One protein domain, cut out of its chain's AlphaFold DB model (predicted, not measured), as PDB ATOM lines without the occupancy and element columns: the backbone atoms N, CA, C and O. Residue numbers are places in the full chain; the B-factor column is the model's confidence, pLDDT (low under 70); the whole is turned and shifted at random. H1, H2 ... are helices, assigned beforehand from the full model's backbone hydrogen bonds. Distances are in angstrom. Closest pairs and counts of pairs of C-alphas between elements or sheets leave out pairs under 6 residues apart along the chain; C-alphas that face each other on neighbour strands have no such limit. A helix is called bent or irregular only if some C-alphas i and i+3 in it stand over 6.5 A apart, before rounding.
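AT A GLANCE: This is residues 1159 to 1268 of the 1279 residues of the protein "DUF3367 domain-containing protein" of Corynebacterium urealyticum (UniProt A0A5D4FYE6). Helix H4 lies in the middle of a flat helical body, with H3 packed along it as a hairpin partner and the sharply folded helix H1 covering another side with both its arms. The small helix H2 and its long link to H3 lie at one end, while residues 1238 to 1243 stick out at the other. The printed part has 110 residues, with four named helices in the order H1, H2, H3, H4 and no named strand, and its class is all helix. It is only just loose, close to compact, with a radius of gyration of the C-alphas of 15.9 A and spans of 50 by 37 by 18 A.

IN THESE COORDINATES: H1, residues 1159 to 1194, was assigned as one helix by its hydrogen bonds but is bent: C-alphas 1175 and 1178 are 9.6 A apart. Arm H1a, residues 1159 to 1175, begins at C-alpha (172.760, 202.321, 250.747) and is 24.4 A long; arm H1b, residues 1178 to 1194, is 24.2 A long. H2 is residues 1197 to 1204. H3, residues 1216 to 1234, is 26.7 A long, and H4, residues 1248 to 1266, is 25.9 A long, ending at C-alpha (177.597, 208.519, 259.010).

HOW THE PARTS SIT: H1b, H3 and H4 form an up and down bundle, each running against the one before it. H3 and H4, a helical hairpin, touch at a shallow tilt of 30 degrees, the C-alphas of Ala 1222 and Val 1257 being closest at 4.3 A. H1b touches H4 at a steep tilt of 44 degrees, closest at C-alphas 1184 and 1259, 6.7 A. H1a touches H4 at a shallow tilt of 10 degrees, opposite ways, closest at C-alphas 1161 and 1266, 6.0 A. H2 is close to but not clearly touching H1b, with C-alphas 1194 and 1200 closest at 6.6 A. Every O i to N i+4 pair is within hydrogen-bond range in H1a, H1b, H2 and H3, and 14 of 15 in H4.

THE WHOLE: The farthest C-alphas, of Arg 1201 and Arg 1241, are 50.1 A apart. The printed part has no cut; the links H2 to H3 and H3 to H4 are long. Confidence is under 70 in 27 residues, among them 1197 to 1217.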
ATOM      1  N   ALA A1159     174.087 201.758 251.003       77.44
ATOM      2  CA  ALA A1159     172.760 202.321 250.747       77.44
ATOM      3  C   ALA A1159     172.194 203.064 251.971       77.44
ATOM      4  O   ALA A1159     171.705 204.181 251.848       77.44
ATOM      5  N   GLN A1160     172.330 202.489 253.168       79.56
ATOM      6  CA  GLN A1160     171.894 203.096 254.428       79.56
ATOM      7  C   GLN A1160     172.692 204.359 254.768       79.56
ATOM      8  O   GLN A1160     172.113 205.321 255.260       79.56
ATOM      9  N   ARG A1161     174.003 204.389 254.482       81.31
ATOM     10  CA  ARG A1161     174.807 205.617 254.627       81.31
ATOM     11  C   ARG A1161     174.359 206.702 253.661       81.31
ATOM     12  O   ARG A1161     174.248 207.846 254.078       81.31
ATOM     13  N   GLY A1162     174.078 206.342 252.406       84.31
ATOM     14  CA  GLY A1162     173.538 207.272 251.414       84.31
ATOM     15  C   GLY A1162     172.205 207.874 251.860       84.31
ATOM     16  O   GLY A1162     172.060 209.092 251.882       84.31
ATOM     17  N   ALA A1163     171.270 207.032 252.310       85.81
ATOM     18  CA  ALA A1163     169.978 207.477 252.829       85.81
ATOM     19  C   ALA A1163     170.113 208.358 254.085       85.81
ATOM     20  O   ALA A1163     169.469 209.399 254.173       85.81
ATOM     21  N   ALA A1164     170.978 207.989 255.035       86.69
ATOM     22  CA  ALA A1164     171.221 208.784 256.240       86.69
ATOM     23  C   ALA A1164     171.875 210.140 255.923       86.69
ATOM     24  O   ALA A1164     171.527 211.149 256.538       86.69
ATOM     25  N   LEU A1165     172.792 210.183 254.949       90.12
ATOM     26  CA  LEU A1165     173.408 211.422 254.477       90.12
ATOM     27  C   LEU A1165     172.364 212.341 253.833       90.12
ATOM     28  O   LEU A1165     172.277 213.506 254.208       90.12
ATOM     29  N   LEU A1166     171.534 211.802 252.934       91.56
ATOM     30  CA  LEU A1166     170.425 212.530 252.308       91.56
ATOM     31  C   LEU A1166     169.445 213.074 253.352       91.56
ATOM     32  O   LEU A1166     169.110 214.251 253.307       91.56
ATOM     33  N   ALA A1167     169.041 212.257 254.329       92.25
ATOM     34  CA  ALA A1167     168.156 212.690 255.408       92.25
ATOM     35  C   ALA A1167     168.784 213.798 256.274       92.25
ATOM     36  O   ALA A1167     168.100 214.745 256.650       92.25
ATOM     37  N   THR A1168     170.088 213.718 256.557       94.12
ATOM     38  CA  THR A1168     170.814 214.752 257.319       94.12
ATOM     39  C   THR A1168     170.883 216.071 256.547       94.12
ATOM     40  O   THR A1168     170.689 217.140 257.119       94.12
ATOM     41  N   VAL A1169     171.130 216.000 255.237       94.19
ATOM     42  CA  VAL A1169     171.140 217.172 254.354       94.19
ATOM     43  C   VAL A1169     169.741 217.783 254.236       94.19
ATOM     44  O   VAL A1169     169.598 218.998 254.349       94.19
ATOM     45  N   ALA A1170     168.706 216.954 254.081       94.00
ATOM     46  CA  ALA A1170     167.318 217.405 254.061       94.00
ATOM     47  C   ALA A1170     166.932 218.091 255.380       94.00
ATOM     48  O   ALA A1170     166.336 219.161 255.355       94.00
ATOM     49  N   LEU A1171     167.340 217.539 256.530       95.56
ATOM     50  CA  LEU A1171     167.137 218.174 257.833       95.56
ATOM     51  C   LEU A1171     167.812 219.553 257.908       95.56
ATOM     52  O   LEU A1171     167.199 220.507 258.378       95.56
ATOM     53  N   ALA A1172     169.047 219.684 257.416       96.06
ATOM     54  CA  ALA A1172     169.745 220.970 257.387       96.06
ATOM     55  C   ALA A1172     169.019 222.008 256.522       96.06
ATOM     56  O   ALA A1172     168.899 223.168 256.917       96.06
ATOM     57  N   PHE A1173     168.502 221.576 255.370       94.44
ATOM     58  CA  PHE A1173     167.693 222.413 254.491       94.44
ATOM     59  C   PHE A1173     166.369 222.830 255.147       94.44
ATOM     60  O   PHE A1173     165.978 223.989 255.052       94.44
ATOM     61  N   LEU A1174     165.700 221.929 255.871       93.12
ATOM     62  CA  LEU A1174     164.466 222.257 256.592       93.12
ATOM     63  C   LEU A1174     164.690 223.303 257.693       93.12
ATOM     64  O   LEU A1174     163.834 224.160 257.885       93.12
ATOM     65  N   LEU A1175     165.827 223.240 258.395       94.19
ATOM     66  CA  LEU A1175     166.130 224.105 259.542       94.19
ATOM     67  C   LEU A1175     166.710 225.478 259.176       94.19
ATOM     68  O   LEU A1175     166.669 226.383 260.010       94.19
ATOM     69  N   ALA A1176     167.329 225.617 258.000       94.38
ATOM     70  CA  ALA A1176     168.071 226.827 257.628       94.38
ATOM     71  C   ALA A1176     168.148 227.083 256.109       94.38
ATOM     72  O   ALA A1176     169.018 227.829 255.657       94.38
ATOM     73  N   GLY A1177     167.310 226.432 255.298       92.75
ATOM     74  CA  GLY A1177     167.234 226.636 253.851       92.75
ATOM     75  C   GLY A1177     168.541 226.343 253.109       92.75
ATOM     76  O   GLY A1177     169.281 225.404 253.423       92.75
ATOM     77  N   ILE A1178     168.841 227.172 252.105       93.75
ATOM     78  CA  ILE A1178     170.081 227.090 251.315       93.75
ATOM     79  C   ILE A1178     171.336 227.236 252.200       93.75
ATOM     80  O   ILE A1178     172.238 226.407 252.052       93.75
ATOM     81  N   PRO A1179     171.424 228.197 253.148       94.88
ATOM     82  CA  PRO A1179     172.544 228.257 254.091       94.88
ATOM     83  C   PRO A1179     172.789 226.942 254.845       94.88
ATOM     84  O   PRO A1179     173.932 226.495 254.953       94.88
ATOM     85  N   GLY A1180     171.724 226.282 255.315       94.31
ATOM     86  CA  GLY A1180     171.814 224.987 255.994       94.31
ATOM     87  C   GLY A1180     172.331 223.863 255.096       94.31
ATOM     88  O   GLY A1180     173.212 223.100 255.498       94.31
ATOM     89  N   LEU A1181     171.837 223.796 253.855       94.50
ATOM     90  CA  LEU A1181     172.317 222.863 252.831       94.50
ATOM     91  C   LEU A1181     173.816 223.055 252.557       94.50
ATOM     92  O   LEU A1181     174.579 222.088 252.594       94.50
ATOM     93  N   MET A1182     174.241 224.299 252.326       95.25
ATOM     94  CA  MET A1182     175.642 224.639 252.065       95.25
ATOM     95  C   MET A1182     176.536 224.250 253.242       95.25
ATOM     96  O   MET A1182     177.572 223.615 253.045       95.25
ATOM     97  N   LEU A1183     176.107 224.552 254.470       94.62
ATOM     98  CA  LEU A1183     176.822 224.168 255.683       94.62
ATOM     99  C   LEU A1183     176.975 222.643 255.796       94.62
ATOM    100  O   LEU A1183     178.074 222.155 256.062       94.62
ATOM    101  N   ALA A1184     175.909 221.877 255.547       94.00
ATOM    102  CA  ALA A1184     175.953 220.415 255.578       94.00
ATOM    103  C   ALA A1184     176.916 219.836 254.533       94.00
ATOM    104  O   ALA A1184     177.705 218.948 254.859       94.00
ATOM    105  N   VAL A1185     176.897 220.362 253.304       92.62
ATOM    106  CA  VAL A1185     177.803 219.939 252.226       92.62
ATOM    107  C   VAL A1185     179.253 220.272 252.566       92.62
ATOM    108  O   VAL A1185     180.114 219.398 252.464       92.62
ATOM    109  N   VAL A1186     179.535 221.496 253.023       91.44
ATOM    110  CA  VAL A1186     180.889 221.927 253.408       91.44
ATOM    111  C   VAL A1186     181.436 221.056 254.535       91.44
ATOM    112  O   VAL A1186     182.549 220.545 254.423       91.44
ATOM    113  N   LEU A1187     180.655 220.813 255.591       88.94
ATOM    114  CA  LEU A1187     181.081 219.965 256.707       88.94
ATOM    115  C   LEU A1187     181.285 218.503 256.288       88.94
ATOM    116  O   LEU A1187     182.255 217.876 256.721       88.94
ATOM    117  N   ALA A1188     180.427 217.965 255.416       86.69
ATOM    118  CA  ALA A1188     180.595 216.620 254.873       86.69
ATOM    119  C   ALA A1188     181.867 216.504 254.013       86.69
ATOM    120  O   ALA A1188     182.636 215.557 254.184       86.69
ATOM    121  N   LEU A1189     182.126 217.476 253.130       85.81
ATOM    122  CA  LEU A1189     183.325 217.524 252.288       85.81
ATOM    123  C   LEU A1189     184.595 217.691 253.119       85.81
ATOM    124  O   LEU A1189     185.538 216.928 252.924       85.81
ATOM    125  N   LEU A1190     184.612 218.626 254.076       82.12
ATOM    126  CA  LEU A1190     185.725 218.802 255.010       82.12
ATOM    127  C   LEU A1190     186.027 217.484 255.728       82.12
ATOM    128  O   LEU A1190     187.167 217.025 255.731       82.12
ATOM    129  N   GLN A1191     185.004 216.813 256.254       79.00
ATOM    130  CA  GLN A1191     185.188 215.534 256.930       79.00
ATOM    131  C   GLN A1191     185.727 214.438 255.992       79.00
ATOM    132  O   GLN A1191     186.582 213.656 256.404       79.00
ATOM    133  N   LEU A1192     185.268 214.377 254.738       77.44
ATOM    134  CA  LEU A1192     185.768 213.429 253.733       77.44
ATOM    135  C   LEU A1192     187.218 213.724 253.316       77.44
ATOM    136  O   LEU A1192     188.000 212.791 253.130       77.44
ATOM    137  N   VAL A1193     187.594 215.000 253.197       77.81
ATOM    138  CA  VAL A1193     188.962 215.441 252.884       77.81
ATOM    139  C   VAL A1193     189.913 215.048 254.014       77.81
ATOM    140  O   VAL A1193     190.905 214.366 253.763       77.81
ATOM    141  N   PHE A1194     189.576 215.367 255.265       68.50
ATOM    142  CA  PHE A1194     190.380 214.996 256.438       68.50
ATOM    143  C   PHE A1194     190.357 213.489 256.756       68.50
ATOM    144  O   PHE A1194     191.191 213.001 257.521       68.50
ATOM    145  N   ALA A1195     189.441 212.725 256.157       66.50
ATOM    146  CA  ALA A1195     189.439 211.264 256.213       66.50
ATOM    147  C   ALA A1195     190.378 210.602 255.180       66.50
ATOM    148  O   ALA A1195     190.570 209.386 255.240       66.50
ATOM    149  N   ARG A1196     190.980 211.351 254.238       71.81
ATOM    150  CA  ARG A1196     191.948 210.796 253.272       71.81
ATOM    151  C   ARG A1196     193.278 210.465 253.955       71.81
ATOM    152  O   ARG A1196     193.884 211.305 254.619       71.81
ATOM    153  N   SER A1197     193.792 209.264 253.696       59.09
ATOM    154  CA  SER A1197     195.013 208.721 254.314       59.09
ATOM    155  C   SER A1197     196.285 209.547 254.067       59.09
ATOM    156  O   SER A1197     197.222 209.472 254.855       59.09
ATOM    157  N   GLY A1198     196.359 210.324 252.980       60.22
ATOM    158  CA  GLY A1198     197.480 211.242 252.720       60.22
ATOM    159  C   GLY A1198     197.501 212.454 253.657       60.22
ATOM    160  O   GLY A1198     198.559 212.833 254.145       60.22
ATOM    161  N   ILE A1199     196.327 213.012 253.970       61.06
ATOM    162  CA  ILE A1199     196.179 214.180 254.854       61.06
ATOM    163  C   ILE A1199     196.312 213.766 256.322       61.06
ATOM    164  O   ILE A1199     196.915 214.495 257.098       61.06
ATOM    165  N   GLN A1200     195.832 212.575 256.694       61.22
ATOM    166  CA  GLN A1200     196.056 212.021 258.036       61.22
ATOM    167  C   GLN A1200     197.547 211.820 258.326       61.22
ATOM    168  O   GLN A1200     198.027 212.276 259.356       61.22
ATOM    169  N   ARG A1201     198.303 211.258 257.373       60.22
ATOM    170  CA  ARG A1201     199.764 211.111 257.486       60.22
ATOM    171  C   ARG A1201     200.500 212.457 257.550       60.22
ATOM    172  O   ARG A1201     201.472 212.576 258.284       60.22
ATOM    173  N   TRP A1202     200.035 213.475 256.821       64.81
ATOM    174  CA  TRP A1202     200.576 214.842 256.898       64.81
ATOM    175  C   TRP A1202     200.263 215.529 258.242       64.81
ATOM    176  O   TRP A1202     201.129 216.175 258.834       64.81
ATOM    177  N   ALA A1203     199.047 215.347 258.765       59.09
ATOM    178  CA  ALA A1203     198.631 215.855 260.072       59.09
ATOM    179  C   ALA A1203     199.395 215.174 261.222       59.09
ATOM    180  O   ALA A1203     199.793 215.841 262.174       59.09
ATOM    181  N   GLU A1204     199.686 213.875 261.101       59.38
ATOM    182  CA  GLU A1204     200.533 213.125 262.037       59.38
ATOM    183  C   GLU A1204     201.988 213.629 262.079       59.38
ATOM    184  O   GLU A1204     202.679 213.404 263.069       59.38
ATOM    185  N   GLN A1205     202.466 214.333 261.047       60.78
ATOM    186  CA  GLN A1205     203.813 214.918 261.008       60.78
ATOM    187  C   GLN A1205     203.901 216.295 261.693       60.78
ATOM    188  O   GLN A1205     205.004 216.757 261.976       60.78
ATOM    189  N   HIS A1206     202.770 216.938 262.011       63.28
ATOM    190  CA  HIS A1206     202.726 218.269 262.628       63.28
ATOM    191  C   HIS A1206     202.294 218.174 264.103       63.28
ATOM    192  O   HIS A1206     201.167 217.765 264.367       63.28
ATOM    193  N   PRO A1207     203.111 218.592 265.089       55.16
ATOM    194  CA  PRO A1207     202.862 218.336 266.517       55.16
ATOM    195  C   PRO A1207     201.532 218.897 267.053       55.16
ATOM    196  O   PRO A1207     200.920 218.282 267.922       55.16
ATOM    197  N   ILE A1208     201.040 220.007 266.494       55.44
ATOM    198  CA  ILE A1208     199.736 220.597 266.850       55.44
ATOM    199  C   ILE A1208     198.576 219.729 266.325       55.44
ATOM    200  O   ILE A1208     197.597 219.495 267.033       55.44
ATOM    201  N   LEU A1209     198.705 219.201 265.104       48.03
ATOM    202  CA  LEU A1209     197.664 218.425 264.419       48.03
ATOM    203  C   LEU A1209     197.701 216.928 264.772       48.03
ATOM    204  O   LEU A1209     196.679 216.256 264.689       48.03
ATOM    205  N   ARG A1210     198.845 216.426 265.247       45.94
ATOM    206  CA  ARG A1210     199.086 215.040 265.692       45.94
ATOM    207  C   ARG A1210     198.247 214.639 266.912       45.94
ATOM    208  O   ARG A1210     198.034 213.458 267.155       45.94
ATOM    209  N   SER A1211     197.753 215.625 267.664       48.84
ATOM    210  CA  SER A1211     196.851 215.438 268.807       48.84
ATOM    211  C   SER A1211     195.371 215.293 268.415       48.84
ATOM    212  O   SER A1211     194.544 214.956 269.264       48.84
ATOM    213  N   LEU A1212     195.015 215.536 267.144       45.62
ATOM    214  CA  LEU A1212     193.633 215.467 266.670       45.62
ATOM    215  C   LEU A1212     193.280 214.022 266.274       45.62
ATOM    216  O   LEU A1212     193.783 213.526 265.267       45.62
ATOM    217  N   PRO A1213     192.392 213.329 267.016       50.91
ATOM    218  CA  PRO A1213     191.958 211.983 266.649       50.91
ATOM    219  C   PRO A1213     191.206 211.993 265.311       50.91
ATOM    220  O   PRO A1213     190.712 213.031 264.868       50.91
ATOM    221  N   THR A1214     191.039 210.828 264.684       48.72
ATOM    222  CA  THR A1214     190.157 210.632 263.522       48.72
ATOM    223  C   THR A1214     188.759 211.196 263.839       48.72
ATOM    224  O   THR A1214     188.013 210.624 264.632       48.72
ATOM    225  N   GLY A1215     188.423 212.368 263.274       55.66
ATOM    226  CA  GLY A1215     187.219 213.154 263.615       55.66
ATOM    227  C   GLY A1215     187.438 214.453 264.406       55.66
ATOM    228  O   GLY A1215     186.462 215.059 264.846       55.66
ATOM    229  N   GLY A1216     188.684 214.905 264.578       65.44
ATOM    230  CA  GLY A1216     189.033 216.146 265.278       65.44
ATOM    231  C   GLY A1216     188.377 217.403 264.697       65.44
ATOM    232  O   GLY A1216     187.964 218.272 265.457       65.44
ATOM    233  N   VAL A1217     188.171 217.459 263.377       68.94
ATOM    234  CA  VAL A1217     187.525 218.598 262.701       68.94
ATOM    235  C   VAL A1217     186.074 218.782 263.152       68.94
ATOM    236  O   VAL A1217     185.705 219.879 263.556       68.94
ATOM    237  N   LEU A1218     185.265 217.714 263.181       75.50
ATOM    238  CA  LEU A1218     183.875 217.789 263.659       75.50
ATOM    239  C   LEU A1218     183.790 218.205 265.133       75.50
ATOM    240  O   LEU A1218     182.863 218.913 265.517       75.50
ATOM    241  N   ARG A1219     184.763 217.800 265.961       75.56
ATOM    242  CA  ARG A1219     184.827 218.203 267.375       75.56
ATOM    243  C   ARG A1219     185.200 219.674 267.545       75.56
ATOM    244  O   ARG A1219     184.597 220.330 268.385       75.56
ATOM    245  N   ILE A1220     186.145 220.186 266.752       77.81
ATOM    246  CA  ILE A1220     186.496 221.614 266.740       77.81
ATOM    247  C   ILE A1220     185.290 222.437 266.292       77.81
ATOM    248  O   ILE A1220     184.914 223.376 266.980       77.81
ATOM    249  N   VAL A1221     184.639 222.050 265.190       79.69
ATOM    250  CA  VAL A1221     183.438 222.733 264.682       79.69
ATOM    251  C   VAL A1221     182.332 222.751 265.738       79.69
ATOM    252  O   VAL A1221     181.775 223.809 266.018       79.69
ATOM    253  N   ALA A1222     182.052 221.607 266.370       81.12
ATOM    254  CA  ALA A1222     181.056 221.529 267.432       81.12
ATOM    255  C   ALA A1222     181.432 222.395 268.649       81.12
ATOM    256  O   ALA A1222     180.573 223.076 269.198       81.12
ATOM    257  N   GLY A1223     182.706 222.403 269.055       81.06
ATOM    258  CA  GLY A1223     183.199 223.208 270.175       81.06
ATOM    259  C   GLY A1223     183.129 224.713 269.909       81.06
ATOM    260  O   GLY A1223     182.594 225.453 270.731       81.06
ATOM    261  N   SER A1224     183.604 225.164 268.745       81.88
ATOM    262  CA  SER A1224     183.563 226.574 268.344       81.88
ATOM    263  C   SER A1224     182.130 227.069 268.141       81.88
ATOM    264  O   SER A1224     181.797 228.162 268.590       81.88
ATOM    265  N   GLY A1225     181.264 226.259 267.519       82.75
ATOM    266  CA  GLY A1225     179.845 226.581 267.352       82.75
ATOM    267  C   GLY A1225     179.109 226.685 268.690       82.75
ATOM    268  O   GLY A1225     178.382 227.648 268.921       82.75
ATOM    269  N   ALA A1226     179.359 225.745 269.606       85.75
ATOM    270  CA  ALA A1226     178.817 225.779 270.962       85.75
ATOM    271  C   ALA A1226     179.278 227.015 271.751       85.75
ATOM    272  O   ALA A1226     178.462 227.666 272.401       85.75
ATOM    273  N   PHE A1227     180.570 227.354 271.677       86.62
ATOM    274  CA  PHE A1227     181.128 228.536 272.332       86.62
ATOM    275  C   PHE A1227     180.501 229.826 271.797       86.62
ATOM    276  O   PHE A1227     180.034 230.648 272.581       86.62
ATOM    277  N   LEU A1228     180.426 229.980 270.472       85.50
ATOM    278  CA  LEU A1228     179.826 231.155 269.839       85.50
ATOM    279  C   LEU A1228     178.349 231.319 270.224       85.50
ATOM    280  O   LEU A1228     177.933 232.412 270.603       85.50
ATOM    281  N   ALA A1229     177.573 230.231 270.184       84.94
ATOM    282  CA  ALA A1229     176.173 230.251 270.595       84.94
ATOM    283  C   ALA A1229     176.016 230.646 272.074       84.94
ATOM    284  O   ALA A1229     175.151 231.453 272.397       84.94
ATOM    285  N   ALA A1230     176.874 230.132 272.961       85.00
ATOM    286  CA  ALA A1230     176.853 230.486 274.379       85.00
ATOM    287  C   ALA A1230     177.210 231.962 274.623       85.00
ATOM    288  O   ALA A1230     176.534 232.621 275.405       85.00
ATOM    289  N   VAL A1231     178.227 232.501 273.940       84.38
ATOM    290  CA  VAL A1231     178.617 233.918 274.065       84.38
ATOM    291  C   VAL A1231     177.483 234.845 273.630       84.38
ATOM    292  O   VAL A1231     177.185 235.808 274.330       84.38
ATOM    293  N   LEU A1232     176.827 234.545 272.507       82.50
ATOM    294  CA  LEU A1232     175.711 235.353 272.011       82.50
ATOM    295  C   LEU A1232     174.478 235.234 272.915       82.50
ATOM    296  O   LEU A1232     173.853 236.238 273.234       82.50
ATOM    297  N   ALA A1233     174.177 234.033 273.410       79.62
ATOM    298  CA  ALA A1233     173.087 233.816 274.357       79.62
ATOM    299  C   ALA A1233     173.323 234.504 275.720       79.62
ATOM    300  O   ALA A1233     172.368 234.899 276.388       79.62
ATOM    301  N   ALA A1234     174.584 234.682 276.131       80.31
ATOM    302  CA  ALA A1234     174.949 235.377 277.365       80.31
ATOM    303  C   ALA A1234     174.655 236.888 277.329       80.31
ATOM    304  O   ALA A1234     174.521 237.494 278.389       80.31
ATOM    305  N   GLN A1235     174.527 237.492 276.140       79.62
ATOM    306  CA  GLN A1235     174.183 238.915 275.981       79.62
ATOM    307  C   GLN A1235     172.709 239.215 276.301       79.62
ATOM    308  O   GLN A1235     172.300 240.374 276.307       79.62
ATOM    309  N   GLY A1236     171.930 238.177 276.614       72.50
ATOM    310  CA  GLY A1236     170.504 238.251 276.882       72.50
ATOM    311  C   GLY A1236     169.662 237.928 275.644       72.50
ATOM    312  O   GLY A1236     170.152 237.969 274.516       72.50
ATOM    313  N   PRO A1237     168.378 237.587 275.843       75.69
ATOM    314  CA  PRO A1237     167.477 237.236 274.748       75.69
ATOM    315  C   PRO A1237     167.140 238.432 273.848       75.69
ATOM    316  O   PRO A1237     166.796 238.233 272.688       75.69
ATOM    317  N   TRP A1238     167.263 239.666 274.349       78.56
ATOM    318  CA  TRP A1238     166.902 240.889 273.632       78.56
ATOM    319  C   TRP A1238     168.121 241.805 273.499       78.56
ATOM    320  O   TRP A1238     168.539 242.436 274.467       78.56
ATOM    321  N   THR A1239     168.685 241.903 272.293       61.91
ATOM    322  CA  THR A1239     169.764 242.852 271.977       61.91
ATOM    323  C   THR A1239     169.194 243.967 271.102       61.91
ATOM    324  O   THR A1239     169.044 243.816 269.887       61.91
ATOM    325  N   GLY A1240     168.811 245.091 271.711       65.75
ATOM    326  CA  GLY A1240     168.116 246.170 271.002       65.75
ATOM    327  C   GLY A1240     166.693 245.766 270.583       65.75
ATOM    328  O   GLY A1240     165.882 245.427 271.437       65.75
ATOM    329  N   ARG A1241     166.375 245.829 269.279       56.12
ATOM    330  CA  ARG A1241     165.040 245.495 268.721       56.12
ATOM    331  C   ARG A1241     164.876 244.036 268.282       56.12
ATOM    332  O   ARG A1241     163.783 243.658 267.868       56.12
ATOM    333  N   HIS A1242     165.939 243.236 268.327       72.44
ATOM    334  CA  HIS A1242     165.937 241.884 267.772       72.44
ATOM    335  C   HIS A1242     166.092 240.841 268.873       72.44
ATOM    336  O   HIS A1242     166.891 241.001 269.799       72.44
ATOM    337  N   TYR A1243     165.312 239.770 268.750       82.44
ATOM    338  CA  TYR A1243     165.445 238.595 269.591       82.44
ATOM    339  C   TYR A1243     166.678 237.796 269.147       82.44
ATOM    340  O   TYR A1243     166.869 237.537 267.960       82.44
ATOM    341  N   ALA A1244     167.532 237.402 270.091       79.56
ATOM    342  CA  ALA A1244     168.801 236.735 269.800       79.56
ATOM    343  C   ALA A1244     168.614 235.388 269.076       79.56
ATOM    344  O   ALA A1244     169.477 234.980 268.297       79.56
ATOM    345  N   GLY A1245     167.476 234.718 269.297       81.06
ATOM    346  CA  GLY A1245     167.109 233.485 268.596       81.06
ATOM    347  C   GLY A1245     166.829 233.672 267.101       81.06
ATOM    348  O   GLY A1245     166.943 232.705 266.350       81.06
ATOM    349  N   ASP A1246     166.561 234.902 266.649       86.06
ATOM    350  CA  ASP A1246     166.366 235.238 265.229       86.06
ATOM    351  C   ASP A1246     167.710 235.472 264.503       86.06
ATOM    352  O   ASP A1246     167.760 235.733 263.299       86.06
ATOM    353  N   SER A1247     168.840 235.351 265.209       89.25
ATOM    354  CA  SER A1247     170.175 235.507 264.634       89.25
ATOM    355  C   SER A1247     170.583 234.308 263.776       89.25
ATOM    356  O   SER A1247     170.793 233.197 264.274       89.25
ATOM    357  N   TRP A1248     170.844 234.557 262.489       91.94
ATOM    358  CA  TRP A1248     171.441 233.573 261.575       91.94
ATOM    359  C   TRP A1248     172.777 233.016 262.075       91.94
ATOM    360  O   TRP A1248     173.086 231.850 261.829       91.94
ATOM    361  N   VAL A1249     173.564 233.813 262.805       91.62
ATOM    362  CA  VAL A1249     174.850 233.367 263.361       91.62
ATOM    363  C   VAL A1249     174.628 232.281 264.413       91.62
ATOM    364  O   VAL A1249     175.278 231.237 264.359       91.62
ATOM    365  N   VAL A1250     173.679 232.491 265.333       90.75
ATOM    366  CA  VAL A1250     173.329 231.507 266.370       90.75
ATOM    367  C   VAL A1250     172.730 230.253 265.731       90.75
ATOM    368  O   VAL A1250     173.164 229.140 266.040       90.75
ATOM    369  N   GLN A1251     171.791 230.431 264.796       93.75
ATOM    370  CA  GLN A1251     171.127 229.337 264.085       93.75
ATOM    371  C   GLN A1251     172.137 228.430 263.362       93.75
ATOM    372  O   GLN A1251     172.124 227.211 263.551       93.75
ATOM    373  N   LEU A1252     173.056 229.001 262.571       94.69
ATOM    374  CA  LEU A1252     174.054 228.234 261.816       94.69
ATOM    375  C   LEU A1252     175.126 227.611 262.719       94.69
ATOM    376  O   LEU A1252     175.552 226.482 262.464       94.69
ATOM    377  N   ALA A1253     175.538 228.299 263.789       93.75
ATOM    378  CA  ALA A1253     176.491 227.757 264.755       93.75
ATOM    379  C   ALA A1253     175.944 226.491 265.430       93.75
ATOM    380  O   ALA A1253     176.630 225.468 265.469       93.75
ATOM    381  N   LEU A1254     174.694 226.521 265.900       95.31
ATOM    382  CA  LEU A1254     174.041 225.357 266.505       95.31
ATOM    383  C   LEU A1254     173.730 224.264 265.479       95.31
ATOM    384  O   LEU A1254     173.882 223.078 265.787       95.31
ATOM    385  N   LEU A1255     173.369 224.632 264.246       96.12
ATOM    386  CA  LEU A1255     173.168 223.664 263.171       96.12
ATOM    387  C   LEU A1255     174.462 222.902 262.867       96.12
ATOM    388  O   LEU A1255     174.425 221.686 262.693       96.12
ATOM    389  N   ALA A1256     175.617 223.576 262.885       94.50
ATOM    390  CA  ALA A1256     176.916 222.925 262.736       94.50
ATOM    391  C   ALA A1256     177.184 221.898 263.853       94.50
ATOM    392  O   ALA A1256     177.694 220.812 263.569       94.50
ATOM    393  N   VAL A1257     176.796 222.199 265.103       95.00
ATOM    394  CA  VAL A1257     176.889 221.245 266.225       95.00
ATOM    395  C   VAL A1257     176.024 220.015 265.956       95.00
ATOM    396  O   VAL A1257     176.514 218.890 266.058       95.00
ATOM    397  N   VAL A1258     174.759 220.205 265.570       96.19
ATOM    398  CA  VAL A1258     173.836 219.099 265.265       96.19
ATOM    399  C   VAL A1258     174.375 218.250 264.111       96.19
ATOM    400  O   VAL A1258     174.468 217.030 264.233       96.19
ATOM    401  N   LEU A1259     174.810 218.874 263.016       94.88
ATOM    402  CA  LEU A1259     175.384 218.180 261.862       94.88
ATOM    403  C   LEU A1259     176.637 217.381 262.219       94.88
ATOM    404  O   LEU A1259     176.797 216.250 261.758       94.88
ATOM    405  N   ALA A1260     177.496 217.916 263.089       90.69
ATOM    406  CA  ALA A1260     178.666 217.197 263.576       90.69
ATOM    407  C   ALA A1260     178.289 215.903 264.316       90.69
ATOM    408  O   ALA A1260     178.964 214.885 264.137       90.69
ATOM    409  N   VAL A1261     177.187 215.905 265.077       91.56
ATOM    410  CA  VAL A1261     176.646 214.701 265.730       91.56
ATOM    411  C   VAL A1261     176.222 213.655 264.692       91.56
ATOM    412  O   VAL A1261     176.631 212.499 264.798       91.56
ATOM    413  N   TYR A1262     175.467 214.036 263.654       92.31
ATOM    414  CA  TYR A1262     175.047 213.100 262.597       92.31
ATOM    415  C   TYR A1262     176.236 212.554 261.796       92.31
ATOM    416  O   TYR A1262     176.370 211.340 261.604       92.31
ATOM    417  N   PHE A1263     177.150 213.424 261.364       89.62
ATOM    418  CA  PHE A1263     178.317 213.019 260.580       89.62
ATOM    419  C   PHE A1263     179.297 212.145 261.367       89.62
ATOM    420  O   PHE A1263     179.946 211.281 260.765       89.62
ATOM    421  N   ALA A1264     179.344 212.266 262.699       84.38
ATOM    422  CA  ALA A1264     180.106 211.356 263.549       84.38
ATOM    423  C   ALA A1264     179.638 209.890 263.431       84.38
ATOM    424  O   ALA A1264     180.445 208.970 263.594       84.38
ATOM    425  N   HIS A1265     178.374 209.637 263.080       84.62
ATOM    426  CA  HIS A1265     177.843 208.284 262.860       84.62
ATOM    427  C   HIS A1265     177.839 207.859 261.387       84.62
ATOM    428  O   HIS A1265     177.992 206.673 261.099       84.62
ATOM    429  N   ILE A1266     177.726 208.807 260.451       84.75
ATOM    430  CA  ILE A1266     177.597 208.519 259.010       84.75
ATOM    431  C   ILE A1266     178.960 208.419 258.300       84.75
ATOM    432  O   ILE A1266     179.163 207.505 257.496       84.75
ATOM    433  N   LEU A1267     179.892 209.347 258.569       77.88
ATOM    434  CA  LEU A1267     181.049 209.600 257.695       77.88
ATOM    435  C   LEU A1267     182.395 209.036 258.175       77.88
ATOM    436  O   LEU A1267     183.261 208.831 257.325       77.88
ATOM    437  N   LEU A1268     182.626 208.741 259.467       67.06
ATOM    438  CA  LEU A1268     183.926 208.137 259.834       67.06
ATOM    439  C   LEU A1268     183.956 206.626 259.578       67.06
ATOM    440  O   LEU A1268     183.173 205.858 260.145       67.06
TER     441      LEU A1268